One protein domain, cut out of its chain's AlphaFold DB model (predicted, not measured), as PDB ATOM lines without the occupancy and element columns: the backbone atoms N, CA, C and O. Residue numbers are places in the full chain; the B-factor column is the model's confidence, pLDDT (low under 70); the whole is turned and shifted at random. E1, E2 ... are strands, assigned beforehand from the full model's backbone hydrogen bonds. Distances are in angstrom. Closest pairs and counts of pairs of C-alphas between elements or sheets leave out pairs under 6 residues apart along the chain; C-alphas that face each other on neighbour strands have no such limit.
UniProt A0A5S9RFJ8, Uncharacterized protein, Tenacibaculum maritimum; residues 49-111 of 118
ATOM      1  N   VAL A  49      20.456  61.262  61.882       55.16
ATOM      2  CA  VAL A  49      20.901  62.091  63.001       55.16
ATOM      3  C   VAL A  49      21.216  61.175  64.182       55.16
ATOM      4  O   VAL A  49      20.484  60.220  64.455       55.16
ATOM      5  N   CYS A  50      22.321  61.458  64.869       56.62
ATOM      6  CA  CYS A  50      22.618  60.882  66.175       56.62
ATOM      7  C   CYS A  50      22.161  61.871  67.246       56.62
ATOM      8  O   CYS A  50      22.514  63.050  67.184       56.62
ATOM      9  N   VAL A  51      21.364  61.397  68.200       65.69
ATOM     10  CA  VAL A  51      20.937  62.185  69.359       65.69
ATOM     11  C   VAL A  51      21.548  61.558  70.602       65.69
ATOM     12  O   VAL A  51      21.267  60.400  70.905       65.69
ATOM     13  N   THR A  52      22.348  62.352  71.305       75.12
ATOM     14  CA  THR A  52      22.926  62.025  72.609       75.12
ATOM     15  C   THR A  52      22.168  62.798  73.676       75.12
ATOM     16  O   THR A  52      21.898  63.995  73.519       75.12
ATOM     17  N   ALA A  53      21.777  62.112  74.744       75.88
ATOM     18  CA  ALA A  53      21.103  62.714  75.881       75.88
ATOM     19  C   ALA A  53      21.869  62.404  77.167       75.88
ATOM     20  O   ALA A  53      22.042  61.245  77.528       75.88
ATOM     21  N   GLU A  54      22.269  63.456  77.881       82.38
ATOM     22  CA  GLU A  54      23.084  63.362  79.092       82.38
ATOM     23  C   GLU A  54      22.430  64.116  80.256       82.38
ATOM     24  O   GLU A  54      21.909  65.225  80.091       82.38
ATOM     25  N   LEU A  55      22.465  63.533  81.456       82.94
ATOM     26  CA  LEU A  55      22.114  64.214  82.704       82.94
ATOM     27  C   LEU A  55      22.773  63.563  83.919       82.94
ATOM     28  O   LEU A  55      23.046  62.369  83.946       82.94
ATOM     29  N   ASN A  56      22.919  64.336  84.993       86.31
ATOM     30  CA  ASN A  56      23.196  63.771  86.312       86.31
ATOM     31  C   ASN A  56      21.882  63.344  86.964       86.31
ATOM     32  O   ASN A  56      20.914  64.111  87.026       86.31
ATOM     33  N   CYS A  57      21.830  62.105  87.446       84.69
ATOM     34  CA  CYS A  57      20.645  61.505  88.024       84.69
ATOM     35  C   CYS A  57      20.139  62.359  89.188       84.69
ATOM     36  O   CYS A  57      20.715  62.372  90.270       84.69
ATOM     37  N   LEU A  58      18.981  62.989  89.003       82.38
ATOM     38  CA  LEU A  58      18.325  63.818  90.020       82.38
ATOM     39  C   LEU A  58      17.998  63.084  91.339       82.38
ATOM     40  O   LEU A  58      17.577  63.728  92.295       82.38
ATOM     41  N   LYS A  59      18.121  61.748  91.388       84.12
ATOM     42  CA  LYS A  59      17.903  60.945  92.602       84.12
ATOM     43  C   LYS A  59      19.201  60.612  93.342       84.12
ATOM     44  O   LYS A  59      19.204  60.676  94.563       84.12
ATOM     45  N   CYS A  60      20.250  60.192  92.633       87.50
ATOM     46  CA  CYS A  60      21.472  59.655  93.253       87.50
ATOM     47  C   CYS A  60      22.764  60.390  92.869       87.50
ATOM     48  O   CYS A  60      23.796  60.119  93.463       87.50
ATOM     49  N   GLY A  61      22.710  61.332  91.927       86.38
ATOM     50  CA  GLY A  61      23.856  62.122  91.477       86.38
ATOM     51  C   GLY A  61      24.666  61.496  90.342       86.38
ATOM     52  O   GLY A  61      25.370  62.231  89.659       86.38
ATOM     53  N   ASP A  62      24.527  60.192  90.090       83.69
ATOM     54  CA  ASP A  62      25.312  59.497  89.061       83.69
ATOM     55  C   ASP A  62      25.037  59.989  87.641       83.69
ATOM     56  O   ASP A  62      23.905  60.332  87.297       83.69
ATOM     57  N   HIS A  63      26.070  59.974  86.803       88.88
ATOM     58  CA  HIS A  63      25.974  60.353  85.399       88.88
ATOM     59  C   HIS A  63      25.144  59.338  84.597       88.88
ATOM     60  O   HIS A  63      25.244  58.126  84.802       88.88
ATOM     61  N   VAL A  64      24.292  59.841  83.705       84.38
ATOM     62  CA  VAL A  64      23.420  59.060  82.827       84.38
ATOM     63  C   VAL A  64      23.544  59.621  81.418       84.38
ATOM     64  O   VAL A  64      23.281  60.803  81.211       84.38
ATOM     65  N   GLU A  65      23.884  58.757  80.472       83.62
ATOM     66  CA  GLU A  65      24.069  59.071  79.058       83.62
ATOM     67  C   GLU A  65      23.406  57.969  78.231       83.62
ATOM     68  O   GLU A  65      23.508  56.791  78.580       83.62
ATOM     69  N   GLU A  66      22.704  58.344  77.165       80.25
ATOM     70  CA  GLU A  66      22.199  57.395  76.176       80.25
ATOM     71  C   GLU A  66      22.277  58.004  74.778       80.25
ATOM     72  O   GLU A  66      21.824  59.131  74.541       80.25
ATOM     73  N   ASP A  67      22.789  57.200  73.853       75.44
ATOM     74  CA  ASP A  67      22.919  57.535  72.446       75.44
ATOM     75  C   ASP A  67      21.894  56.778  71.616       75.44
ATOM     76  O   ASP A  67      21.764  55.554  71.699       75.44
ATOM     77  N   LYS A  68      21.204  57.496  70.729       68.38
ATOM     78  CA  LYS A  68      20.409  56.880  69.669       68.38
ATOM     79  C   LYS A  68      20.943  57.314  68.311       68.38
ATOM     80  O   LYS A  68      20.739  58.446  67.868       68.38
ATOM     81  N   CYS A  69      21.622  56.385  67.645       58.44
ATOM     82  CA  CYS A  69      22.076  56.529  66.266       58.44
ATOM     83  C   CYS A  69      20.959  56.112  65.294       58.44
ATOM     84  O   CYS A  69      20.195  55.193  65.587       58.44
ATOM     85  N   HIS A  70      20.911  56.744  64.117       63.19
ATOM     86  CA  HIS A  70      19.996  56.424  63.008       63.19
ATOM     87  C   HIS A  70      18.545  56.917  63.128       63.19
ATOM     88  O   HIS A  70      17.640  56.250  62.635       63.19
ATOM     89  N   ILE A  71      18.311  58.104  63.690       58.41
ATOM     90  CA  ILE A  71      16.998  58.761  63.569       58.41
ATOM     91  C   ILE A  71      16.906  59.378  62.167       58.41
ATOM     92  O   ILE A  71      17.800  60.139  61.783       58.41
ATOM     93  N   GLY A  72      15.891  59.014  61.379       54.44
ATOM     94  CA  GLY A  72      15.648  59.653  60.085       54.44
ATOM     95  C   GLY A  72      15.134  61.078  60.290       54.44
ATOM     96  O   GLY A  72      14.416  61.332  61.246       54.44
ATOM     97  N   ILE A  73      15.482  62.026  59.415       54.00
ATOM     98  CA  ILE A  73      14.967  63.409  59.528       54.00
ATOM     99  C   ILE A  73      13.441  63.499  59.364       54.00
ATOM    100  O   ILE A  73      12.838  64.426  59.901       54.00
ATOM    101  N   ASP A  74      12.825  62.546  58.659       58.06
ATOM    102  CA  ASP A  74      11.364  62.457  58.542       58.06
ATOM    103  C   ASP A  74      10.695  61.955  59.829       58.06
ATOM    104  O   ASP A  74       9.491  62.139  60.012       58.06
ATOM    105  N   ASP A  75      11.464  61.342  60.730       53.53
ATOM    106  CA  ASP A  75      10.984  61.056  62.068       53.53
ATOM    107  C   ASP A  75      11.046  62.361  62.866       53.53
ATOM    108  O   ASP A  75      12.108  62.984  62.960       53.53
ATOM    109  N   ASP A  76       9.934  62.775  63.481       57.47
ATOM    110  CA  ASP A  76       9.953  63.891  64.423       57.47
ATOM    111  C   ASP A  76      11.036  63.602  65.477       57.47
ATOM    112  O   ASP A  76      10.892  62.724  66.333       57.47
ATOM    113  N   ILE A  77      12.169  64.316  65.389       59.06
ATOM    114  CA  ILE A  77      13.372  64.096  66.220       59.06
ATOM    115  C   ILE A  77      12.993  64.097  67.707       59.06
ATOM    116  O   ILE A  77      13.570  63.376  68.519       59.06
ATOM    117  N   TYR A  78      11.972  64.881  68.041       59.75
ATOM    118  CA  TYR A  78      11.393  65.025  69.363       59.75
ATOM    119  C   TYR A  78      10.666  63.772  69.878       59.75
ATOM    120  O   TYR A  78      10.771  63.472  71.067       59.75
ATOM    121  N   ASP A  79       9.997  63.016  69.006       63.41
ATOM    122  CA  ASP A  79       9.324  61.755  69.356       63.41
ATOM    123  C   ASP A  79      10.318  60.598  69.540       63.41
ATOM    124  O   ASP A  79       9.982  59.553  70.102       63.41
ATOM    125  N   ASN A  80      11.566  60.794  69.105       63.25
ATOM    126  CA  ASN A  80      12.615  59.782  69.119       63.25
ATOM    127  C   ASN A  80      13.684  59.975  70.194       63.25
ATOM    128  O   ASN A  80      14.637  59.192  70.225       63.25
ATOM    129  N   ILE A  81      13.523  60.960  71.083       66.94
ATOM    130  CA  ILE A  81      14.458  61.201  72.186       66.94
ATOM    131  C   ILE A  81      14.470  59.974  73.116       66.94
ATOM    132  O   ILE A  81      13.403  59.554  73.579       66.94
ATOM    133  N   PRO A  82      15.644  59.374  73.387       68.62
ATOM    134  CA  PRO A  82      15.731  58.146  74.167       68.62
ATOM    135  C   PRO A  82      15.236  58.325  75.614       68.62
ATOM    136  O   PRO A  82      15.402  59.376  76.238       68.62
ATOM    137  N   GLU A  83      14.619  57.274  76.167       76.56
ATOM    138  CA  GLU A  83      14.307  57.197  77.600       76.56
ATOM    139  C   GLU A  83      15.609  56.943  78.370       76.56
ATOM    140  O   GLU A  83      16.197  55.873  78.244       76.56
ATOM    141  N   LEU A  84      16.034  57.892  79.206       81.50
ATOM    142  CA  LEU A  84      17.246  57.734  80.011       81.50
ATOM    143  C   LEU A  84      16.966  56.898  81.258       81.50
ATOM    144  O   LEU A  84      16.039  57.187  82.023       81.50
ATOM    145  N   LYS A  85      17.805  55.895  81.523       86.31
ATOM    146  CA  LYS A  85      17.723  55.065  82.729       86.31
ATOM    147  C   LYS A  85      19.041  55.118  83.492       86.31
ATOM    148  O   LYS A  85      20.056  54.620  83.032       86.31
ATOM    149  N   CYS A  86      18.999  55.634  84.716       84.06
ATOM    150  CA  CYS A  86      20.150  55.591  85.610       84.06
ATOM    151  C   CYS A  86      20.505  54.134  85.943       84.06
ATOM    152  O   CYS A  86      19.672  53.412  86.500       84.06
ATOM    153  N   ALA A  87      21.733  53.715  85.631       85.94
ATOM    154  CA  ALA A  87      22.213  52.359  85.894       85.94
ATOM    155  C   ALA A  87      22.241  52.032  87.397       85.94
ATOM    156  O   ALA A  87      21.850  50.937  87.795       85.94
ATOM    157  N   SER A  88      22.612  53.001  88.235       87.44
ATOM    158  CA  SER A  88      22.837  52.781  89.667       87.44
ATOM    159  C   SER A  88      21.560  52.679  90.490       87.44
ATOM    160  O   SER A  88      21.430  51.805  91.341       87.44
ATOM    161  N   CYS A  89      20.590  53.571  90.257       88.19
ATOM    162  CA  CYS A  89      19.359  53.622  91.056       88.19
ATOM    163  C   CYS A  89      18.090  53.243  90.280       88.19
ATOM    164  O   CYS A  89      16.982  53.386  90.807       88.19
ATOM    165  N   ALA A  90      18.243  52.812  89.022       86.00
ATOM    166  CA  ALA A  90      17.175  52.423  88.100       86.00
ATOM    167  C   ALA A  90      16.109  53.506  87.822       86.00
ATOM    168  O   ALA A  90      15.061  53.205  87.240       86.00
ATOM    169  N   THR A  91      16.353  54.764  88.211       83.88
ATOM    170  CA  THR A  91      15.433  55.880  87.937       83.88
ATOM    171  C   THR A  91      15.370  56.136  86.441       83.88
ATOM    172  O   THR A  91      16.403  56.249  85.786       83.88
ATOM    173  N   ARG A  92      14.150  56.247  85.915       84.56
ATOM    174  CA  ARG A  92      13.892  56.513  84.501       84.56
ATOM    175  C   ARG A  92      13.460  57.953  84.286       84.56
ATOM    176  O   ARG A  92      12.653  58.467  85.069       84.56
ATOM    177  N   TYR A  93      13.936  58.554  83.210       82.00
ATOM    178  CA  TYR A  93      13.646  59.921  82.818       82.00
ATOM    179  C   TYR A  93      12.999  59.956  81.444       82.00
ATOM    180  O   TYR A  93      13.355  59.201  80.547       82.00
ATOM    181  N   VAL A  94      12.045  60.863  81.295       80.31
ATOM    182  CA  VAL A  94      11.361  61.144  80.038       80.31
ATOM    183  C   VAL A  94      11.586  62.611  79.718       80.31
ATOM    184  O   VAL A  94      11.567  63.453  80.622       80.31
ATOM    185  N   TYR A  95      11.804  62.910  78.447       76.12
ATOM    186  CA  TYR A  95      11.964  64.272  77.972       76.12
ATOM    187  C   TYR A  95      10.602  64.917  77.686       76.12
ATOM    188  O   TYR A  95       9.769  64.336  76.990       76.12
ATOM    189  N   ASP A  96      10.368  66.113  78.225       75.25
ATOM    190  CA  ASP A  96       9.241  66.967  77.854       75.25
ATOM    191  C   ASP A  96       9.705  67.996  76.820       75.25
ATOM    192  O   ASP A  96      10.525  68.870  77.112       75.25
ATOM    193  N   ILE A  97       9.159  67.894  75.611       70.75
ATOM    194  CA  ILE A  97       9.508  68.747  74.472       70.75
ATOM    195  C   ILE A  97       9.034  70.191  74.681       70.75
ATOM    196  O   ILE A  97       9.722  71.126  74.272       70.75
ATOM    197  N   SER A  98       7.881  70.382  75.331       73.00
ATOM    198  CA  SER A  98       7.293  71.709  75.548       73.00
ATOM    199  C   SER A  98       8.110  72.538  76.535       73.00
ATOM    200  O   SER A  98       8.272  73.743  76.353       73.00
ATOM    201  N   GLU A  99       8.696  71.876  77.535       76.69
ATOM    202  CA  GLU A  99       9.519  72.523  78.556       76.69
ATOM    203  C   GLU A  99      11.028  72.389  78.310       76.69
ATOM    204  O   GLU A  99      11.817  73.041  78.996       76.69
ATOM    205  N   ARG A 100      11.426  71.558  77.336       74.50
ATOM    206  CA  ARG A 100      12.817  71.195  77.019       74.50
ATOM    207  C   ARG A 100      13.590  70.678  78.238       74.50
ATOM    208  O   ARG A 100      14.709  71.112  78.509       74.50
ATOM    209  N   LYS A 101      12.968  69.786  79.019       76.00
ATOM    210  CA  LYS A 101      13.503  69.283  80.300       76.00
ATOM    211  C   LYS A 101      13.271  67.787  80.483       76.00
ATOM    212  O   LYS A 101      12.242  67.254  80.081       76.00
ATOM    213  N   PHE A 102      14.202  67.132  81.178       75.75
ATOM    214  CA  PHE A 102      14.027  65.759  81.643       75.75
ATOM    215  C   PHE A 102      13.279  65.706  82.971       75.75
ATOM    216  O   PHE A 102      13.616  66.395  83.937       75.75
ATOM    217  N   TYR A 103      12.299  64.810  83.039       79.44
ATOM    218  CA  TYR A 103      11.536  64.533  84.244       79.44
ATOM    219  C   TYR A 103      11.651  63.072  84.645       79.44
ATOM    220  O   TYR A 103      11.531  62.197  83.789       79.44
ATOM    221  N   PRO A 104      11.808  62.768  85.948       78.06
ATOM    222  CA  PRO A 104      11.653  61.400  86.405       78.06
ATOM    223  C   PRO A 104      10.242  60.930  86.038       78.06
ATOM    224  O   PRO A 104       9.263  61.635  86.294       78.06
ATOM    225  N   ARG A 105      10.128  59.733  85.456       72.81
ATOM    226  CA  ARG A 105       8.884  59.174  84.888       72.81
ATOM    227  C   ARG A 105       7.697  59.165  85.865       72.81
ATOM    228  O   ARG A 105       6.544  59.167  85.443       72.81
ATOM    229  N   ILE A 106       7.973  59.244  87.165       66.94
ATOM    230  CA  ILE A 106       6.994  59.404  88.247       66.94
ATOM    231  C   ILE A 106       6.148  60.688  88.077       66.94
ATOM    232  O   ILE A 106       4.964  60.684  88.408       66.94
ATOM    233  N   LYS A 107       6.707  61.778  87.520       54.62
ATOM    234  CA  LYS A 107       5.989  63.055  87.320       54.62
ATOM    235  C   LYS A 107       4.912  62.992  86.226       54.62
ATOM    236  O   LYS A 107       3.869  63.621  86.381       54.62
ATOM    237  N   ILE A 108       5.107  62.214  85.158       52.16
ATOM    238  CA  ILE A 108       4.236  62.258  83.961       52.16
ATOM    239  C   ILE A 108       2.928  61.475  84.142       52.16
ATOM    240  O   ILE A 108       1.921  61.803  83.509       52.16
ATOM    241  N   GLN A 109       2.879  60.495  85.054       48.53
ATOM    242  CA  GLN A 109       1.618  59.803  85.360       48.53
ATOM    243  C   GLN A 109       0.524  60.764  85.852       48.53
ATOM    244  O   GLN A 109      -0.649  60.526  85.580       48.53
ATOM    245  N   LYS A 110       0.886  61.889  86.491       47.50
ATOM    246  CA  LYS A 110      -0.090  62.900  86.925       47.50
ATOM    247  C   LYS A 110      -0.612  63.794  85.792       47.50
ATOM    248  O   LYS A 110      -1.717  64.307  85.911       47.50
ATOM    249  N   GLN A 111       0.122  63.963  84.687       47.06
ATOM    250  CA  GLN A 111      -0.286  64.851  83.582       47.06
ATOM    251  C   GLN A 111      -1.067  64.140  82.466       47.06
ATOM    252  O   GLN A 111      -1.895  64.771  81.807       47.06
TER     253      GLN A 111
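AT A GLANCE: This is residues 49 to 111 of the 118 residues of an uncharacterized protein of Tenacibaculum maritimum (UniProt A0A5S9RFJ8). Two separate antiparallel hairpins, a long one of E1 and E2 and a short one of E3 and E4, are joined by a long loop that folds back along the long hairpin. The 63 printed residues hold four named strands, in chain order E1 to E4, and no named helix; the class is all strand, with 27 residues in named strands, under half. The whole is compact, radius of gyration of the C-alphas 12.2 A, spanning 35 by 26 by 15 A.

IN THESE COORDINATES: Find C-alpha 49 at (20.901, 62.091, 63.001); E1 runs from there to residue 56, 23.5 A. E2, residues 63 to 72, spans 27.3 A. E3 is residues 92 to 96; E4, residues 101 to 104, ends at (11.653, 61.400, 86.405).

HOW THE PARTS SIT: In the E1 and E2 hairpin, look at N 53 and O 66, 3.0 A. In the E3 and E4 hairpin, N 94 and O 103 are 2.9 A apart, also within hydrogen-bond range. E1 and E4 are only just apart, closest 8.3 A; E2 and E3 are apart. Residues 84 to 85 pair antiparallel with residues 92 to 93 of E3.

THE WHOLE: The C-alphas farthest apart, Cys 60 and Asp 74, are 36.3 A apart. The printed part has no cut; E2 to E3 is a long link. Model pLDDT is under 70 at residues 49 to 51, 68 to 82 and 106 to 111.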